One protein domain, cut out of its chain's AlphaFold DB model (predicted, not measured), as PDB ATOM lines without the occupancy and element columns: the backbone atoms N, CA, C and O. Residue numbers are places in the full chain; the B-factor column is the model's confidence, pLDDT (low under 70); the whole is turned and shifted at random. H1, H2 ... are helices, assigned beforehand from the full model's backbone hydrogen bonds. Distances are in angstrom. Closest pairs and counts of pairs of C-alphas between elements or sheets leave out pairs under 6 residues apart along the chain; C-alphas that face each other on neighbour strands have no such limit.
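Overview. This is residues 112 to 231 of the 235 residues of an uncharacterized protein of Pseudallescheria apiosperma (UniProt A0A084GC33). The model is a loose arrangement of five helices with few contacts between them: a loose group of H1, H2 and H3 at one end, H4 nearer the middle, and H5 as an arm at the other end, meeting H4 in a V at the tight link between them. A stretch with no named element, residues 172 to 195, passes between H3 and H4, and another, residues 112 to 131, runs along one side from near H4 to H1; residues 221 to 231 of H5 stick out. The printed part has 120 residues, with five named helices in the order H1, H2, H3, H4, H5 and no named strand. The class is all helix, though the helices hold 57 of the 120 residues. The whole is loose, with a radius of gyration of the C-alphas of 17.0 A and spans of 52 by 35 by 24 A.

Arrangement. H1, residues 132 to 135, and H2, residues 137 to 144, are close but not clearly touching; their closest C-alphas, those of Ile 133 and Tyr 139, are 6.6 A apart. H3, residues 160 to 171, is close to H1 but not clearly touching it, with the closest C-alphas, of Leu 134 and Ile 167, 7.6 A apart. H2 and H3 are apart. H4, residues 196 to 210, is apart from H1, H2 and H3. H5, residues 214 to 231, is close to H4 but not clearly touching it: the closest C-alphas, of Leu 208 and Thr 216, are 5.7 A apart. H4 and H5 run opposite ways at a steep tilt of 50 degrees. In H2, H3, H4 and H5 every O i to N i+4 pair is within hydrogen-bond range; H1 is too short for such a pair.

Along the chain. H1 begins at C-alpha 132, (25.346, -42.183, -50.937), and is 5.3 A long from first to last C-alpha. H2 measures 10.9 A and H3 16.4 A. H4 begins at C-alpha 196, (20.918, -11.038, -49.355), and measures 21.1 A. H5, the longest helix with 18 residues, measures 25.8 A and ends at C-alpha 231, (19.646, 5.167, -32.166).

Size, cuts and confidence. The two C-alphas farthest apart, of Gly 128 and Leu 229, are 53.9 A apart. The printed part has no cut. The links H2 to H3, with 15 residues, and H3 to H4, with 24, are long. Residues 153 to 158 also stand free. The mean pLDDT of the printed part is 77.5; it is under 70 in residues 115 to 118, 173 to 180, 189 to 194 and 210 to 231.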
ATOM      1  N   SER A 112      20.433  -9.579 -32.034       75.38
ATOM      2  CA  SER A 112      19.989  -8.735 -33.159       75.38
ATOM      3  C   SER A 112      20.293  -9.330 -34.544       75.38
ATOM      4  O   SER A 112      19.707  -8.925 -35.551       75.38
ATOM      5  N   LEU A 113      21.236 -10.275 -34.599       76.50
ATOM      6  CA  LEU A 113      21.594 -11.039 -35.794       76.50
ATOM      7  C   LEU A 113      20.842 -12.373 -35.870       76.50
ATOM      8  O   LEU A 113      20.886 -13.033 -36.910       76.50
ATOM      9  N   GLU A 114      20.172 -12.774 -34.786       71.06
ATOM     10  CA  GLU A 114      19.397 -14.003 -34.733       71.06
ATOM     11  C   GLU A 114      18.238 -13.923 -35.721       71.06
ATOM     12  O   GLU A 114      17.486 -12.951 -35.797       71.06
ATOM     13  N   PHE A 115      18.124 -14.975 -36.515       69.44
ATOM     14  CA  PHE A 115      17.173 -15.051 -37.597       69.44
ATOM     15  C   PHE A 115      16.616 -16.467 -37.677       69.44
ATOM     16  O   PHE A 115      17.345 -17.448 -37.514       69.44
ATOM     17  N   GLU A 116      15.319 -16.570 -37.954       66.69
ATOM     18  CA  GLU A 116      14.636 -17.850 -38.087       66.69
ATOM     19  C   GLU A 116      15.010 -18.511 -39.426       66.69
ATOM     20  O   GLU A 116      14.430 -18.240 -40.482       66.69
ATOM     21  N   ASP A 117      16.038 -19.359 -39.388       67.19
ATOM     22  CA  ASP A 117      16.470 -20.157 -40.536       67.19
ATOM     23  C   ASP A 117      15.373 -21.170 -40.929       67.19
ATOM     24  O   ASP A 117      14.623 -21.675 -40.096       67.19
ATOM     25  N   ALA A 118      15.282 -21.511 -42.214       69.00
ATOM     26  CA  ALA A 118      14.451 -22.603 -42.711       69.00
ATOM     27  C   ALA A 118      15.088 -23.992 -42.479       69.00
ATOM     28  O   ALA A 118      14.435 -25.021 -42.694       69.00
ATOM     29  N   PHE A 119      16.340 -24.056 -42.018       76.06
ATOM     30  CA  PHE A 119      17.027 -25.301 -41.666       76.06
ATOM     31  C   PHE A 119      16.267 -26.191 -40.653       76.06
ATOM     32  O   PHE A 119      16.110 -27.389 -40.934       76.06
ATOM     33  N   PRO A 120      15.728 -25.683 -39.521       70.31
ATOM     34  CA  PRO A 120      14.929 -26.481 -38.586       70.31
ATOM     35  C   PRO A 120      13.668 -27.049 -39.248       70.31
ATOM     36  O   PRO A 120      13.319 -28.204 -39.014       70.31
ATOM     37  N   ASN A 121      13.056 -26.276 -40.150       76.06
ATOM     38  CA  ASN A 121      11.832 -26.634 -40.869       76.06
ATOM     39  C   ASN A 121      12.067 -27.603 -42.043       76.06
ATOM     40  O   ASN A 121      11.124 -28.182 -42.587       76.06
ATOM     41  N   THR A 122      13.322 -27.812 -42.444       81.62
ATOM     42  CA  THR A 122      13.681 -28.779 -43.484       81.62
ATOM     43  C   THR A 122      13.634 -30.197 -42.919       81.62
ATOM     44  O   THR A 122      14.216 -30.480 -41.874       81.62
ATOM     45  N   ARG A 123      12.965 -31.123 -43.615       86.00
ATOM     46  CA  ARG A 123      12.867 -32.525 -43.179       86.00
ATOM     47  C   ARG A 123      14.234 -33.198 -43.157       86.00
ATOM     48  O   ARG A 123      15.029 -33.004 -44.080       86.00
ATOM     49  N   ASP A 124      14.458 -34.012 -42.131       89.56
ATOM     50  CA  ASP A 124      15.625 -34.885 -42.047       89.56
ATOM     51  C   ASP A 124      15.575 -35.998 -43.097       89.56
ATOM     52  O   ASP A 124      14.507 -36.358 -43.602       89.56
ATOM     53  N   ALA A 125      16.754 -36.521 -43.437       90.50
ATOM     54  CA  ALA A 125      16.869 -37.682 -44.304       90.50
ATOM     55  C   ALA A 125      16.171 -38.884 -43.654       90.50
ATOM     56  O   ALA A 125      16.294 -39.112 -42.449       90.50
ATOM     57  N   ALA A 126      15.441 -39.657 -44.459       90.75
ATOM     58  CA  ALA A 126      14.914 -40.934 -44.003       90.75
ATOM     59  C   ALA A 126      16.077 -41.896 -43.714       90.75
ATOM     60  O   ALA A 126      17.144 -41.797 -44.324       90.75
ATOM     61  N   GLN A 127      15.868 -42.837 -42.795       89.81
ATOM     62  CA  GLN A 127      16.894 -43.807 -42.421       89.81
ATOM     63  C   GLN A 127      17.407 -44.580 -43.649       89.81
ATOM     64  O   GLN A 127      16.607 -45.082 -44.439       89.81
ATOM     65  N   GLY A 128      18.733 -44.667 -43.803       87.94
ATOM     66  CA  GLY A 128      19.384 -45.343 -44.933       87.94
ATOM     67  C   GLY A 128      19.281 -44.598 -46.270       87.94
ATOM     68  O   GLY A 128      19.469 -45.199 -47.325       87.94
ATOM     69  N   THR A 129      18.943 -43.306 -46.251       91.62
ATOM     70  CA  THR A 129      18.928 -42.445 -47.442       91.62
ATOM     71  C   THR A 129      19.965 -41.336 -47.319       91.62
ATOM     72  O   THR A 129      20.419 -41.026 -46.225       91.62
ATOM     73  N   CYS A 130      20.301 -40.697 -48.444       93.56
ATOM     74  CA  CYS A 130      21.269 -39.593 -48.543       93.56
ATOM     75  C   CYS A 130      22.741 -39.959 -48.279       93.56
ATOM     76  O   CYS A 130      23.587 -39.287 -48.855       93.56
ATOM     77  N   ASP A 131      23.047 -41.045 -47.559       94.38
ATOM     78  CA  ASP A 131      24.427 -41.481 -47.258       94.38
ATOM     79  C   ASP A 131      25.296 -41.666 -48.515       94.38
ATOM     80  O   ASP A 131      26.499 -41.411 -48.499       94.38
ATOM     81  N   TRP A 132      24.672 -42.024 -49.644       94.38
ATOM     82  CA  TRP A 132      25.346 -42.183 -50.937       94.38
ATOM     83  C   TRP A 132      26.167 -40.953 -51.356       94.38
ATOM     84  O   TRP A 132      27.160 -41.103 -52.068       94.38
ATOM     85  N   ILE A 133      25.781 -39.736 -50.938       95.00
ATOM     86  CA  ILE A 133      26.514 -38.519 -51.311       95.00
ATOM     87  C   ILE A 133      27.890 -38.474 -50.658       95.00
ATOM     88  O   ILE A 133      28.838 -38.018 -51.291       95.00
ATOM     89  N   LEU A 134      28.015 -39.004 -49.439       92.31
ATOM     90  CA  LEU A 134      29.264 -39.034 -48.677       92.31
ATOM     91  C   LEU A 134      30.306 -39.928 -49.362       92.31
ATOM     92  O   LEU A 134      31.518 -39.738 -49.227       92.31
ATOM     93  N   GLU A 135      29.828 -40.884 -50.154       93.88
ATOM     94  CA  GLU A 135      30.656 -41.784 -50.941       93.88
ATOM     95  C   GLU A 135      30.884 -41.319 -52.385       93.88
ATOM     96  O   GLU A 135      31.729 -41.874 -53.087       93.88
ATOM     97  N   HIS A 136      30.176 -40.283 -52.830       95.81
ATOM     98  CA  HIS A 136      30.226 -39.828 -54.210       95.81
ATOM     99  C   HIS A 136      31.536 -39.085 -54.515       95.81
ATOM    100  O   HIS A 136      31.907 -38.135 -53.822       95.81
ATOM    101  N   GLU A 137      32.211 -39.462 -55.604       95.69
ATOM    102  CA  GLU A 137      33.540 -38.938 -55.964       95.69
ATOM    103  C   GLU A 137      33.567 -37.410 -56.092       95.69
ATOM    104  O   GLU A 137      34.465 -36.762 -55.562       95.69
ATOM    105  N   VAL A 138      32.545 -36.817 -56.722       95.12
ATOM    106  CA  VAL A 138      32.416 -35.351 -56.859       95.12
ATOM    107  C   VAL A 138      32.360 -34.648 -55.500       95.12
ATOM    108  O   VAL A 138      32.976 -33.602 -55.331       95.12
ATOM    109  N   TYR A 139      31.644 -35.217 -54.526       94.81
ATOM    110  CA  TYR A 139      31.533 -34.630 -53.190       94.81
ATOM    111  C   TYR A 139      32.854 -34.761 -52.420       94.81
ATOM    112  O   TYR A 139      33.326 -33.773 -51.861       94.81
ATOM    113  N   ARG A 140      33.500 -35.937 -52.453       93.69
ATOM    114  CA  ARG A 140      34.813 -36.132 -51.812       93.69
ATOM    115  C   ARG A 140      35.880 -35.215 -52.409       93.69
ATOM    116  O   ARG A 140      36.591 -34.551 -51.665       93.69
ATOM    117  N   SER A 141      35.936 -35.124 -53.739       94.12
ATOM    118  CA  SER A 141      36.871 -34.242 -54.439       94.12
ATOM    119  C   SER A 141      36.635 -32.773 -54.091       94.12
ATOM    120  O   SER A 141      37.592 -32.055 -53.826       94.12
ATOM    121  N   TRP A 142      35.375 -32.331 -54.037       94.12
ATOM    122  CA  TRP A 142      35.038 -30.975 -53.603       94.12
ATOM    123  C   TRP A 142      35.486 -30.697 -52.161       94.12
ATOM    124  O   TRP A 142      36.031 -29.630 -51.891       94.12
ATOM    125  N   LYS A 143      35.321 -31.658 -51.245       88.75
ATOM    126  CA  LYS A 143      35.688 -31.507 -49.828       88.75
ATOM    127  C   LYS A 143      37.196 -31.336 -49.599       88.75
ATOM    128  O   LYS A 143      37.596 -30.725 -48.615       88.75
ATOM    129  N   GLU A 144      38.025 -31.866 -50.494       88.00
ATOM    130  CA  GLU A 144      39.487 -31.734 -50.438       88.00
ATOM    131  C   GLU A 144      40.002 -30.421 -51.059       88.00
ATOM    132  O   GLU A 144      41.171 -30.069 -50.887       88.00
ATOM    133  N   GLN A 145      39.156 -29.675 -51.777       87.81
ATOM    134  CA  GLN A 145      39.532 -28.395 -52.378       87.81
ATOM    135  C   GLN A 145      39.573 -27.280 -51.328       87.81
ATOM    136  O   GLN A 145      38.660 -27.124 -50.523       87.81
ATOM    137  N   SER A 146      40.597 -26.424 -51.393       82.88
ATOM    138  CA  SER A 146      40.663 -25.205 -50.571       82.88
ATOM    139  C   SER A 146      39.622 -24.154 -50.976       82.88
ATOM    140  O   SER A 146      39.233 -23.318 -50.165       82.88
ATOM    141  N   SER A 147      39.180 -24.187 -52.235       86.81
ATOM    142  CA  SER A 147      38.113 -23.356 -52.785       86.81
ATOM    143  C   SER A 147      37.419 -24.121 -53.908       86.81
ATOM    144  O   SER A 147      38.062 -24.511 -54.884       86.81
ATOM    145  N   GLY A 148      36.117 -24.361 -53.762       88.25
ATOM    146  CA  GLY A 148      35.346 -25.174 -54.694       88.25
ATOM    147  C   GLY A 148      33.842 -24.967 -54.543       88.25
ATOM    148  O   GLY A 148      33.350 -24.637 -53.463       88.25
ATOM    149  N   LEU A 149      33.098 -25.189 -55.628       91.94
ATOM    150  CA  LEU A 149      31.636 -25.098 -55.656       91.94
ATOM    151  C   LEU A 149      31.027 -26.479 -55.906       91.94
ATOM    152  O   LEU A 149      31.188 -27.041 -56.988       91.94
ATOM    153  N   LEU A 150      30.267 -26.987 -54.933       91.56
ATOM    154  CA  LEU A 150      29.424 -28.163 -55.120       91.56
ATOM    155  C   LEU A 150      28.030 -27.731 -55.575       91.56
ATOM    156  O   LEU A 150      27.289 -27.088 -54.832       91.56
ATOM    157  N   TRP A 151      27.653 -28.119 -56.792       92.12
ATOM    158  CA  TRP A 151      26.331 -27.831 -57.339       92.12
ATOM    159  C   TRP A 151      25.433 -29.072 -57.291       92.12
ATOM    160  O   TRP A 151      25.654 -30.037 -58.019       92.12
ATOM    161  N   LEU A 152      24.363 -29.027 -56.492       90.31
ATOM    162  CA  LEU A 152      23.322 -30.062 -56.458       90.31
ATOM    163  C   LEU A 152      22.082 -29.602 -57.237       90.31
ATOM    164  O   LEU A 152      21.337 -28.728 -56.795       90.31
ATOM    165  N   HIS A 153      21.828 -30.213 -58.393       89.81
ATOM    166  CA  HIS A 153      20.684 -29.901 -59.258       89.81
ATOM    167  C   HIS A 153      19.691 -31.063 -59.360       89.81
ATOM    168  O   HIS A 153      20.059 -32.234 -59.342       89.81
ATOM    169  N   GLY A 154      18.410 -30.726 -59.510       89.19
ATOM    170  CA  GLY A 154      17.312 -31.686 -59.625       89.19
ATOM    171  C   GLY A 154      15.950 -30.996 -59.554       89.19
ATOM    172  O   GLY A 154      15.850 -29.863 -59.072       89.19
ATOM    173  N   GLY A 155      14.897 -31.673 -60.012       89.50
ATOM    174  CA  GLY A 155      13.538 -31.123 -60.054       89.50
ATOM    175  C   GLY A 155      12.965 -30.747 -58.674       89.50
ATOM    176  O   GLY A 155      13.511 -31.136 -57.637       89.50
ATOM    177  N   PRO A 156      11.878 -29.964 -58.608       86.19
ATOM    178  CA  PRO A 156      11.168 -29.705 -57.354       86.19
ATOM    179  C   PRO A 156      10.785 -31.013 -56.642       86.19
ATOM    180  O   PRO A 156      10.432 -31.993 -57.288       86.19
ATOM    181  N   GLY A 157      10.885 -31.049 -55.311       84.69
ATOM    182  CA  GLY A 157      10.493 -32.223 -54.516       84.69
ATOM    183  C   GLY A 157      11.477 -33.402 -54.495       84.69
ATOM    184  O   GLY A 157      11.255 -34.338 -53.739       84.69
ATOM    185  N   THR A 158      12.603 -33.360 -55.219       88.88
ATOM    186  CA  THR A 158      13.581 -34.475 -55.262       88.88
ATOM    187  C   THR A 158      14.476 -34.607 -54.018       88.88
ATOM    188  O   THR A 158      15.479 -35.308 -54.055       88.88
ATOM    189  N   GLY A 159      14.173 -33.900 -52.927       88.62
ATOM    190  CA  GLY A 159      14.919 -34.022 -51.668       88.62
ATOM    191  C   GLY A 159      16.253 -33.269 -51.589       88.62
ATOM    192  O   GLY A 159      16.998 -33.488 -50.645       88.62
ATOM    193  N   LYS A 160      16.565 -32.345 -52.511       91.12
ATOM    194  CA  LYS A 160      17.833 -31.572 -52.501       91.12
ATOM    195  C   LYS A 160      18.125 -30.867 -51.171       91.12
ATOM    196  O   LYS A 160      19.234 -30.960 -50.664       91.12
ATOM    197  N   SER A 161      17.135 -30.179 -50.598       89.00
ATOM    198  CA  SER A 161      17.299 -29.483 -49.314       89.00
ATOM    199  C   SER A 161      17.543 -30.464 -48.166       89.00
ATOM    200  O   SER A 161      18.365 -30.199 -47.298       89.00
ATOM    201  N   THR A 162      16.882 -31.626 -48.195       92.19
ATOM    202  CA  THR A 162      17.115 -32.716 -47.237       92.19
ATOM    203  C   THR A 162      18.519 -33.302 -47.386       92.19
ATOM    204  O   THR A 162      19.194 -33.508 -46.381       92.19
ATOM    205  N   LEU A 163      18.997 -33.488 -48.620       92.88
ATOM    206  CA  LEU A 163      20.364 -33.930 -48.902       92.88
ATOM    207  C   LEU A 163      21.400 -32.918 -48.393       92.88
ATOM    208  O   LEU A 163      22.359 -33.303 -47.735       92.88
ATOM    209  N   MET A 164      21.172 -31.620 -48.617       91.44
ATOM    210  CA  MET A 164      22.047 -30.561 -48.102       91.44
ATOM    211  C   MET A 164      22.057 -30.521 -46.568       91.44
ATOM    212  O   MET A 164      23.116 -30.423 -45.956       91.44
ATOM    213  N   LYS A 165      20.890 -30.659 -45.925       90.00
ATOM    214  CA  LYS A 165      20.787 -30.754 -44.462       90.00
ATOM    215  C   LYS A 165      21.556 -31.957 -43.911       90.00
ATOM    216  O   LYS A 165      22.187 -31.840 -42.864       90.00
ATOM    217  N   HIS A 166      21.516 -33.089 -44.610       91.50
ATOM    218  CA  HIS A 166      22.279 -34.281 -44.251       91.50
ATOM    219  C   HIS A 166      23.796 -34.035 -44.333       91.50
ATOM    220  O   HIS A 166      24.493 -34.313 -43.361       91.50
ATOM    221  N   ILE A 167      24.285 -33.422 -45.421       91.38
ATOM    222  CA  ILE A 167      25.700 -33.027 -45.566       91.38
ATOM    223  C   ILE A 167      26.127 -32.100 -44.420       91.38
ATOM    224  O   ILE A 167      27.126 -32.361 -43.762       91.38
ATOM    225  N   ILE A 168      25.342 -31.056 -44.129       88.00
ATOM    226  CA  ILE A 168      25.647 -30.097 -43.054       88.00
ATOM    227  C   ILE A 168      25.737 -30.797 -41.696       88.00
ATOM    228  O   ILE A 168      26.689 -30.573 -40.960       88.00
ATOM    229  N   LYS A 169      24.776 -31.667 -41.358       86.19
ATOM    230  CA  LYS A 169      24.798 -32.419 -40.091       86.19
ATOM    231  C   LYS A 169      26.014 -33.342 -39.971       86.19
ATOM    232  O   LYS A 169      26.485 -33.559 -38.860       86.19
ATOM    233  N   HIS A 170      26.477 -33.896 -41.088       86.62
ATOM    234  CA  HIS A 170      27.641 -34.774 -41.130       86.62
ATOM    235  C   HIS A 170      28.963 -33.995 -41.014       86.62
ATOM    236  O   HIS A 170      29.845 -34.383 -40.252       86.62
ATOM    237  N   ASP A 171      29.099 -32.891 -41.755       83.94
ATOM    238  CA  ASP A 171      30.365 -32.162 -41.915       83.94
ATOM    239  C   ASP A 171      30.572 -31.021 -40.923       83.94
ATOM    240  O   ASP A 171      31.713 -30.649 -40.652       83.94
ATOM    241  N   LEU A 172      29.489 -30.472 -40.374       78.06
ATOM    242  CA  LEU A 172      29.512 -29.421 -39.363       78.06
ATOM    243  C   LEU A 172      28.944 -29.950 -38.035       78.06
ATOM    244  O   LEU A 172      27.905 -29.462 -37.572       78.06
ATOM    245  N   PRO A 173      29.576 -30.952 -37.390       63.72
ATOM    246  CA  PRO A 173      29.190 -31.310 -36.036       63.72
ATOM    247  C   PRO A 173      29.445 -30.089 -35.145       63.72
ATOM    248  O   PRO A 173      30.535 -29.525 -35.165       63.72
ATOM    249  N   GLY A 174      28.429 -29.652 -34.397       53.81
ATOM    250  CA  GLY A 174      28.433 -28.420 -33.594       53.81
ATOM    251  C   GLY A 174      29.356 -28.446 -32.367       53.81
ATOM    252  O   GLY A 174      28.926 -28.077 -31.278       53.81
ATOM    253  N   GLY A 175      30.593 -28.918 -32.521       49.25
ATOM    254  CA  GLY A 175      31.599 -29.056 -31.479       49.25
ATOM    255  C   GLY A 175      32.890 -28.305 -31.804       49.25
ATOM    256  O   GLY A 175      33.325 -28.218 -32.949       49.25
ATOM    257  N   THR A 176      33.534 -27.819 -30.748       43.41
ATOM    258  CA  THR A 176      34.777 -27.026 -30.686       43.41
ATOM    259  C   THR A 176      36.045 -27.743 -31.179       43.41
ATOM    260  O   THR A 176      37.149 -27.241 -30.985       43.41
ATOM    261  N   THR A 177      35.926 -28.925 -31.788       42.66
ATOM    262  CA  THR A 177      37.059 -29.788 -32.165       42.66
ATOM    263  C   THR A 177      37.330 -29.850 -33.667       42.66
ATOM    264  O   THR A 177      38.340 -30.428 -34.066       42.66
ATOM    265  N   SER A 178      36.465 -29.268 -34.503       51.09
ATOM    266  CA  SER A 178      36.709 -29.157 -35.945       51.09
ATOM    267  C   SER A 178      37.533 -27.905 -36.247       51.09
ATOM    268  O   SER A 178      37.177 -26.808 -35.827       51.09
ATOM    269  N   SER A 179      38.617 -28.050 -37.012       57.34
ATOM    270  CA  SER A 179      39.400 -26.922 -37.541       57.34
ATOM    271  C   SER A 179      38.671 -26.148 -38.649       57.34
ATOM    272  O   SER A 179      39.202 -25.163 -39.162       57.34
ATOM    273  N   THR A 180      37.472 -26.587 -39.037       64.44
ATOM    274  CA  THR A 180      36.673 -25.987 -40.106       64.44
ATOM    275  C   THR A 180      35.482 -25.236 -39.528       64.44
ATOM    276  O   THR A 180      34.557 -25.837 -38.982       64.44
ATOM    277  N   LEU A 181      35.486 -23.915 -39.710       71.75
ATOM    278  CA  LEU A 181      34.307 -23.081 -39.523       71.75
ATOM    279  C   LEU A 181      33.389 -23.241 -40.737       71.75
ATOM    280  O   LEU A 181      33.820 -23.039 -41.871       71.75
ATOM    281  N   GLY A 182      32.125 -23.571 -40.502       77.62
ATOM    282  CA  GLY A 182      31.131 -23.641 -41.562       77.62
ATOM    283  C   GLY A 182      29.864 -22.871 -41.203       77.62
ATOM    284  O   GLY A 182      29.489 -22.777 -40.035       77.62
ATOM    285  N   ALA A 183      29.219 -22.315 -42.225       84.06
ATOM    286  CA  ALA A 183      27.960 -21.590 -42.122       84.06
ATOM    287  C   ALA A 183      27.019 -22.024 -43.253       84.06
ATOM    288  O   ALA A 183      27.471 -22.416 -44.331       84.06
ATOM    289  N   TYR A 184      25.712 -21.957 -43.019       86.56
ATOM    290  CA  TYR A 184      24.690 -22.377 -43.979       86.56
ATOM    291  C   TYR A 184      23.496 -21.420 -44.012       86.56
ATOM    292  O   TYR A 184      23.246 -20.687 -43.065       86.56
ATOM    293  N   PHE A 185      22.755 -21.402 -45.123       85.56
ATOM    294  CA  PHE A 185      21.526 -20.617 -45.248       85.56
ATOM    295  C   PHE A 185      20.555 -21.291 -46.217       85.56
ATOM    296  O   PHE A 185      20.946 -21.687 -47.319       85.56
ATOM    297  N   PHE A 186      19.283 -21.400 -45.830       83.75
ATOM    298  CA  PHE A 186      18.236 -21.992 -46.660       83.75
ATOM    299  C   PHE A 186      17.253 -20.922 -47.134       83.75
ATOM    300  O   PHE A 186      16.478 -20.368 -46.357       83.75
ATOM    301  N   PHE A 187      17.227 -20.684 -48.445       77.44
ATOM    302  CA  PHE A 187      16.194 -19.855 -49.063       77.44
ATOM    303  C   PHE A 187      14.843 -20.584 -49.026       77.44
ATOM    304  O   PHE A 187      14.680 -21.631 -49.656       77.44
ATOM    305  N   SER A 188      13.865 -20.018 -48.313       70.06
ATOM    306  CA  SER A 188      12.466 -20.455 -48.362       70.06
ATOM    307  C   SER A 188      11.617 -19.466 -49.156       70.06
ATOM    308  O   SER A 188      11.793 -18.256 -49.057       70.06
ATOM    309  N   HIS A 189      10.671 -19.994 -49.931       61.94
ATOM    310  CA  HIS A 189       9.715 -19.206 -50.713       61.94
ATOM    311  C   HIS A 189       8.564 -18.645 -49.856       61.94
ATOM    312  O   HIS A 189       7.846 -17.754 -50.295       61.94
ATOM    313  N   SER A 190       8.355 -19.195 -48.653       58.03
ATOM    314  CA  SER A 190       7.193 -18.906 -47.797       58.03
ATOM    315  C   SER A 190       7.397 -17.747 -46.828       58.03
ATOM    316  O   SER A 190       6.477 -17.380 -46.105       58.03
ATOM    317  N   THR A 191       8.600 -17.200 -46.767       53.41
ATOM    318  CA  THR A 191       8.940 -16.124 -45.851       53.41
ATOM    319  C   THR A 191       9.535 -14.976 -46.660       53.41
ATOM    320  O   THR A 191      10.162 -15.208 -47.694       53.41
ATOM    321  N   ALA A 192       9.351 -13.726 -46.222       52.66
ATOM    322  CA  ALA A 192       9.916 -12.512 -46.843       52.66
ATOM    323  C   ALA A 192      11.465 -12.449 -46.744       52.66
ATOM    324  O   ALA A 192      12.085 -11.390 -46.721       52.66
ATOM    325  N   ASN A 193      12.092 -13.619 -46.672       53.62
ATOM    326  CA  ASN A 193      13.375 -13.927 -46.078       53.62
ATOM    327  C   ASN A 193      14.466 -14.164 -47.124       53.62
ATOM    328  O   ASN A 193      15.601 -14.450 -46.758       53.62
ATOM    329  N   GLY A 194      14.144 -14.047 -48.414       59.00
ATOM    330  CA  GLY A 194      15.084 -14.248 -49.518       59.00
ATOM    331  C   GLY A 194      16.037 -13.079 -49.778       59.00
ATOM    332  O   GLY A 194      16.612 -13.004 -50.860       59.00
ATOM    333  N   SER A 195      16.184 -12.145 -48.835       72.94
ATOM    334  CA  SER A 195      17.105 -11.022 -48.995       72.94
ATOM    335  C   SER A 195      18.548 -11.460 -48.748       72.94
ATOM    336  O   SER A 195      18.839 -12.172 -47.786       72.94
ATOM    337  N   VAL A 196      19.465 -10.949 -49.572       79.75
ATOM    338  CA  VAL A 196      20.918 -11.038 -49.355       79.75
ATOM    339  C   VAL A 196      21.287 -10.568 -47.944       79.75
ATOM    340  O   VAL A 196      22.163 -11.149 -47.313       79.75
ATOM    341  N   THR A 197      20.567  -9.584 -47.403       79.50
ATOM    342  CA  THR A 197      20.756  -9.093 -46.033       79.50
ATOM    343  C   THR A 197      20.560 -10.190 -44.986       79.50
ATOM    344  O   THR A 197      21.352 -10.279 -44.054       79.50
ATOM    345  N   ASN A 198      19.553 -11.054 -45.138       77.69
ATOM    346  CA  ASN A 198      19.272 -12.115 -44.165       77.69
ATOM    347  C   ASN A 198      20.287 -13.253 -44.260       77.69
ATOM    348  O   ASN A 198      20.684 -13.799 -43.233       77.69
ATOM    349  N   LEU A 199      20.759 -13.559 -45.473       82.56
ATOM    350  CA  LEU A 199      21.884 -14.472 -45.673       82.56
ATOM    351  C   LEU A 199      23.131 -13.956 -44.949       82.56
ATOM    352  O   LEU A 199      23.744 -14.694 -44.181       82.56
ATOM    353  N   LEU A 200      23.476 -12.678 -45.141       84.12
ATOM    354  CA  LEU A 200      24.644 -12.071 -44.501       84.12
ATOM    355  C   LEU A 200      24.500 -12.026 -42.973       84.12
ATOM    356  O   LEU A 200      25.442 -12.391 -42.274       84.12
ATOM    357  N   ARG A 201      23.326 -11.644 -42.449       80.75
ATOM    358  CA  ARG A 201      23.036 -11.663 -41.002       80.75
ATOM    359  C   ARG A 201      23.177 -13.071 -40.418       80.75
ATOM    360  O   ARG A 201      23.840 -13.233 -39.399       80.75
ATOM    361  N   SER A 202      22.632 -14.085 -41.091       81.56
ATOM    362  CA  SER A 202      22.716 -15.483 -40.654       81.56
ATOM    363  C   SER A 202      24.152 -16.016 -40.654       81.56
ATOM    364  O   SER A 202      24.564 -16.675 -39.699       81.56
ATOM    365  N   PHE A 203      24.944 -15.693 -41.682       83.44
ATOM    366  CA  PHE A 203      26.359 -16.063 -41.725       83.44
ATOM    367  C   PHE A 203      27.148 -15.392 -40.607       83.44
ATOM    368  O   PHE A 203      27.890 -16.074 -39.904       83.44
ATOM    369  N   LEU A 204      26.949 -14.088 -40.393       82.06
ATOM    370  CA  LEU A 204      27.577 -13.370 -39.287       82.06
ATOM    371  C   LEU A 204      27.203 -13.993 -37.942       82.06
ATOM    372  O   LEU A 204      28.093 -14.300 -37.161       82.06
ATOM    373  N   TYR A 205      25.920 -14.264 -37.693       80.31
ATOM    374  CA  TYR A 205      25.477 -14.929 -36.466       80.31
ATOM    375  C   TYR A 205      26.201 -16.266 -36.242       80.31
ATOM    376  O   TYR A 205      26.754 -16.497 -35.167       80.31
ATOM    377  N   GLN A 206      26.239 -17.139 -37.254       80.56
ATOM    378  CA  GLN A 206      26.869 -18.461 -37.153       80.56
ATOM    379  C   GLN A 206      28.379 -18.371 -36.921       80.56
ATOM    380  O   GLN A 206      28.905 -19.081 -36.065       80.56
ATOM    381  N   ILE A 207      29.067 -17.482 -37.639       78.00
ATOM    382  CA  ILE A 207      30.510 -17.250 -37.502       78.00
ATOM    383  C   ILE A 207      30.833 -16.707 -36.110       78.00
ATOM    384  O   ILE A 207      31.660 -17.280 -35.402       78.00
ATOM    385  N   LEU A 208      30.142 -15.644 -35.689       76.12
ATOM    386  CA  LEU A 208      30.412 -14.977 -34.417       76.12
ATOM    387  C   LEU A 208      30.110 -15.888 -33.218       76.12
ATOM    388  O   LEU A 208      30.820 -15.853 -32.218       76.12
ATOM    389  N   LYS A 209      29.090 -16.747 -33.335       73.94
ATOM    390  CA  LYS A 209      28.744 -17.752 -32.323       73.94
ATOM    391  C   LYS A 209      29.757 -18.897 -32.243       73.94
ATOM    392  O   LYS A 209      29.972 -19.439 -31.164       73.94
ATOM    393  N   SER A 210      30.339 -19.290 -33.375       68.56
ATOM    394  CA  SER A 210      31.200 -20.478 -33.470       68.56
ATOM    395  C   SER A 210      32.681 -20.169 -33.258       68.56
ATOM    396  O   SER A 210      33.474 -21.083 -33.043       68.56
ATOM    397  N   THR A 211      33.082 -18.899 -33.329       63.81
ATOM    398  CA  THR A 211      34.483 -18.492 -33.191       63.81
ATOM    399  C   THR A 211      34.590 -17.218 -32.351       63.81
ATOM    400  O   THR A 211      34.493 -16.116 -32.890       63.81
ATOM    401  N   PRO A 212      34.829 -17.322 -31.033       56.69
ATOM    402  CA  PRO A 212      35.279 -16.181 -30.249       56.69
ATOM    403  C   PRO A 212      36.736 -15.867 -30.631       56.69
ATOM    404  O   PRO A 212      37.665 -16.549 -30.208       56.69
ATOM    405  N   SER A 213      36.934 -14.865 -31.492       55.31
ATOM    406  CA  SER A 213      38.249 -14.405 -31.968       55.31
ATOM    407  C   SER A 213      38.352 -12.882 -31.930       55.31
ATOM    408  O   SER A 213      37.333 -12.205 -31.866       55.31
ATOM    409  N   SER A 214      39.567 -12.335 -32.050       48.72
ATOM    410  CA  SER A 214      39.812 -10.881 -32.133       48.72
ATOM    411  C   SER A 214      38.912 -10.172 -33.165       48.72
ATOM    412  O   SER A 214      38.315  -9.138 -32.877       48.72
ATOM    413  N   LEU A 215      38.712 -10.789 -34.337       55.59
ATOM    414  CA  LEU A 215      37.854 -10.256 -35.404       55.59
ATOM    415  C   LEU A 215      36.373 -10.184 -34.994       55.59
ATOM    416  O   LEU A 215      35.658  -9.250 -35.350       55.59
ATOM    417  N   THR A 216      35.916 -11.166 -34.222       62.66
ATOM    418  CA  THR A 216      34.563 -11.219 -33.657       62.66
ATOM    419  C   THR A 216      34.319 -10.011 -32.747       62.66
ATOM    420  O   THR A 216      33.263  -9.385 -32.825       62.66
ATOM    421  N   PHE A 217      35.321  -9.625 -31.950       58.53
ATOM    422  CA  PHE A 217      35.257  -8.476 -31.045       58.53
ATOM    423  C   PHE A 217      35.258  -7.131 -31.779       58.53
ATOM    424  O   PHE A 217      34.478  -6.252 -31.422       58.53
ATOM    425  N   GLU A 218      36.056  -6.975 -32.841       62.78
ATOM    426  CA  GLU A 218      36.023  -5.764 -33.679       62.78
ATOM    427  C   GLU A 218      34.640  -5.549 -34.309       62.78
ATOM    428  O   GLU A 218      34.132  -4.427 -34.341       62.78
ATOM    429  N   ILE A 219      33.993  -6.631 -34.758       68.31
ATOM    430  CA  ILE A 219      32.633  -6.579 -35.308       68.31
ATOM    431  C   ILE A 219      31.627  -6.162 -34.229       68.31
ATOM    432  O   ILE A 219      30.768  -5.321 -34.498       68.31
ATOM    433  N   PHE A 220      31.732  -6.704 -33.012       68.31
ATOM    434  CA  PHE A 220      30.861  -6.308 -31.903       68.31
ATOM    435  C   PHE A 220      31.051  -4.844 -31.494       68.31
ATOM    436  O   PHE A 220      30.061  -4.133 -31.325       68.31
ATOM    437  N   ALA A 221      32.297  -4.376 -31.397       63.56
ATOM    438  CA  ALA A 221      32.616  -2.991 -31.063       63.56
ATOM    439  C   ALA A 221      32.079  -2.013 -32.122       63.56
ATOM    440  O   ALA A 221      31.372  -1.063 -31.787       63.56
ATOM    441  N   ALA A 222      32.316  -2.299 -33.408       69.50
ATOM    442  CA  ALA A 222      31.806  -1.485 -34.511       69.50
ATOM    443  C   ALA A 222      30.268  -1.462 -34.566       69.50
ATOM    444  O   ALA A 222      29.663  -0.460 -34.958       69.50
ATOM    445  N   PHE A 223      29.615  -2.563 -34.182       69.69
ATOM    446  CA  PHE A 223      28.160  -2.630 -34.093       69.69
ATOM    447  C   PHE A 223      27.619  -1.775 -32.939       69.69
ATOM    448  O   PHE A 223      26.641  -1.050 -33.127       69.69
ATOM    449  N   ALA A 224      28.257  -1.826 -31.765       64.44
ATOM    450  CA  ALA A 224      27.876  -1.025 -30.603       64.44
ATOM    451  C   ALA A 224      28.006   0.483 -30.883       64.44
ATOM    452  O   ALA A 224      27.050   1.225 -30.663       64.44
ATOM    453  N   GLU A 225      29.129   0.908 -31.472       66.19
ATOM    454  CA  GLU A 225      29.385   2.304 -31.851       66.19
ATOM    455  C   GLU A 225      28.340   2.825 -32.854       66.19
ATOM    456  O   GLU A 225      27.756   3.896 -32.676       66.19
ATOM    457  N   ARG A 226      28.021   2.041 -33.895       67.31
ATOM    458  CA  ARG A 226      26.992   2.427 -34.874       67.31
ATOM    459  C   ARG A 226      25.597   2.524 -34.269       67.31
ATOM    460  O   ARG A 226      24.829   3.390 -34.683       67.31
ATOM    461  N   ARG A 227      25.262   1.664 -33.306       65.88
ATOM    462  CA  ARG A 227      23.968   1.704 -32.611       65.88
ATOM    463  C   ARG A 227      23.826   2.964 -31.758       65.88
ATOM    464  O   ARG A 227      22.757   3.566 -31.760       65.88
ATOM    465  N   GLU A 228      24.883   3.384 -31.069       65.31
ATOM    466  CA  GLU A 228      24.882   4.640 -30.304       65.31
ATOM    467  C   GLU A 228      24.731   5.869 -31.208       65.31
ATOM    468  O   GLU A 228      24.003   6.800 -30.866       65.31
ATOM    469  N   LEU A 229      25.353   5.850 -32.391       66.62
ATOM    470  CA  LEU A 229      25.271   6.945 -33.362       66.62
ATOM    471  C   LEU A 229      23.906   7.060 -34.056       66.62
ATOM    472  O   LEU A 229      23.500   8.164 -34.418       66.62
ATOM    473  N   LEU A 230      23.219   5.937 -34.289       64.62
ATOM    474  CA  LEU A 230      22.011   5.879 -35.127       64.62
ATOM    475  C   LEU A 230      20.714   5.657 -34.334       64.62
ATOM    476  O   LEU A 230      19.628   5.799 -34.894       64.62
ATOM    477  N   GLY A 231      20.804   5.362 -33.035       59.16
ATOM    478  CA  GLY A 231      19.646   5.167 -32.166       59.16
ATOM    479  C   GLY A 231      18.792   3.948 -32.539       59.16
ATOM    480  O   GLY A 231      19.234   3.022 -33.217       59.16
TER     481      GLY A 231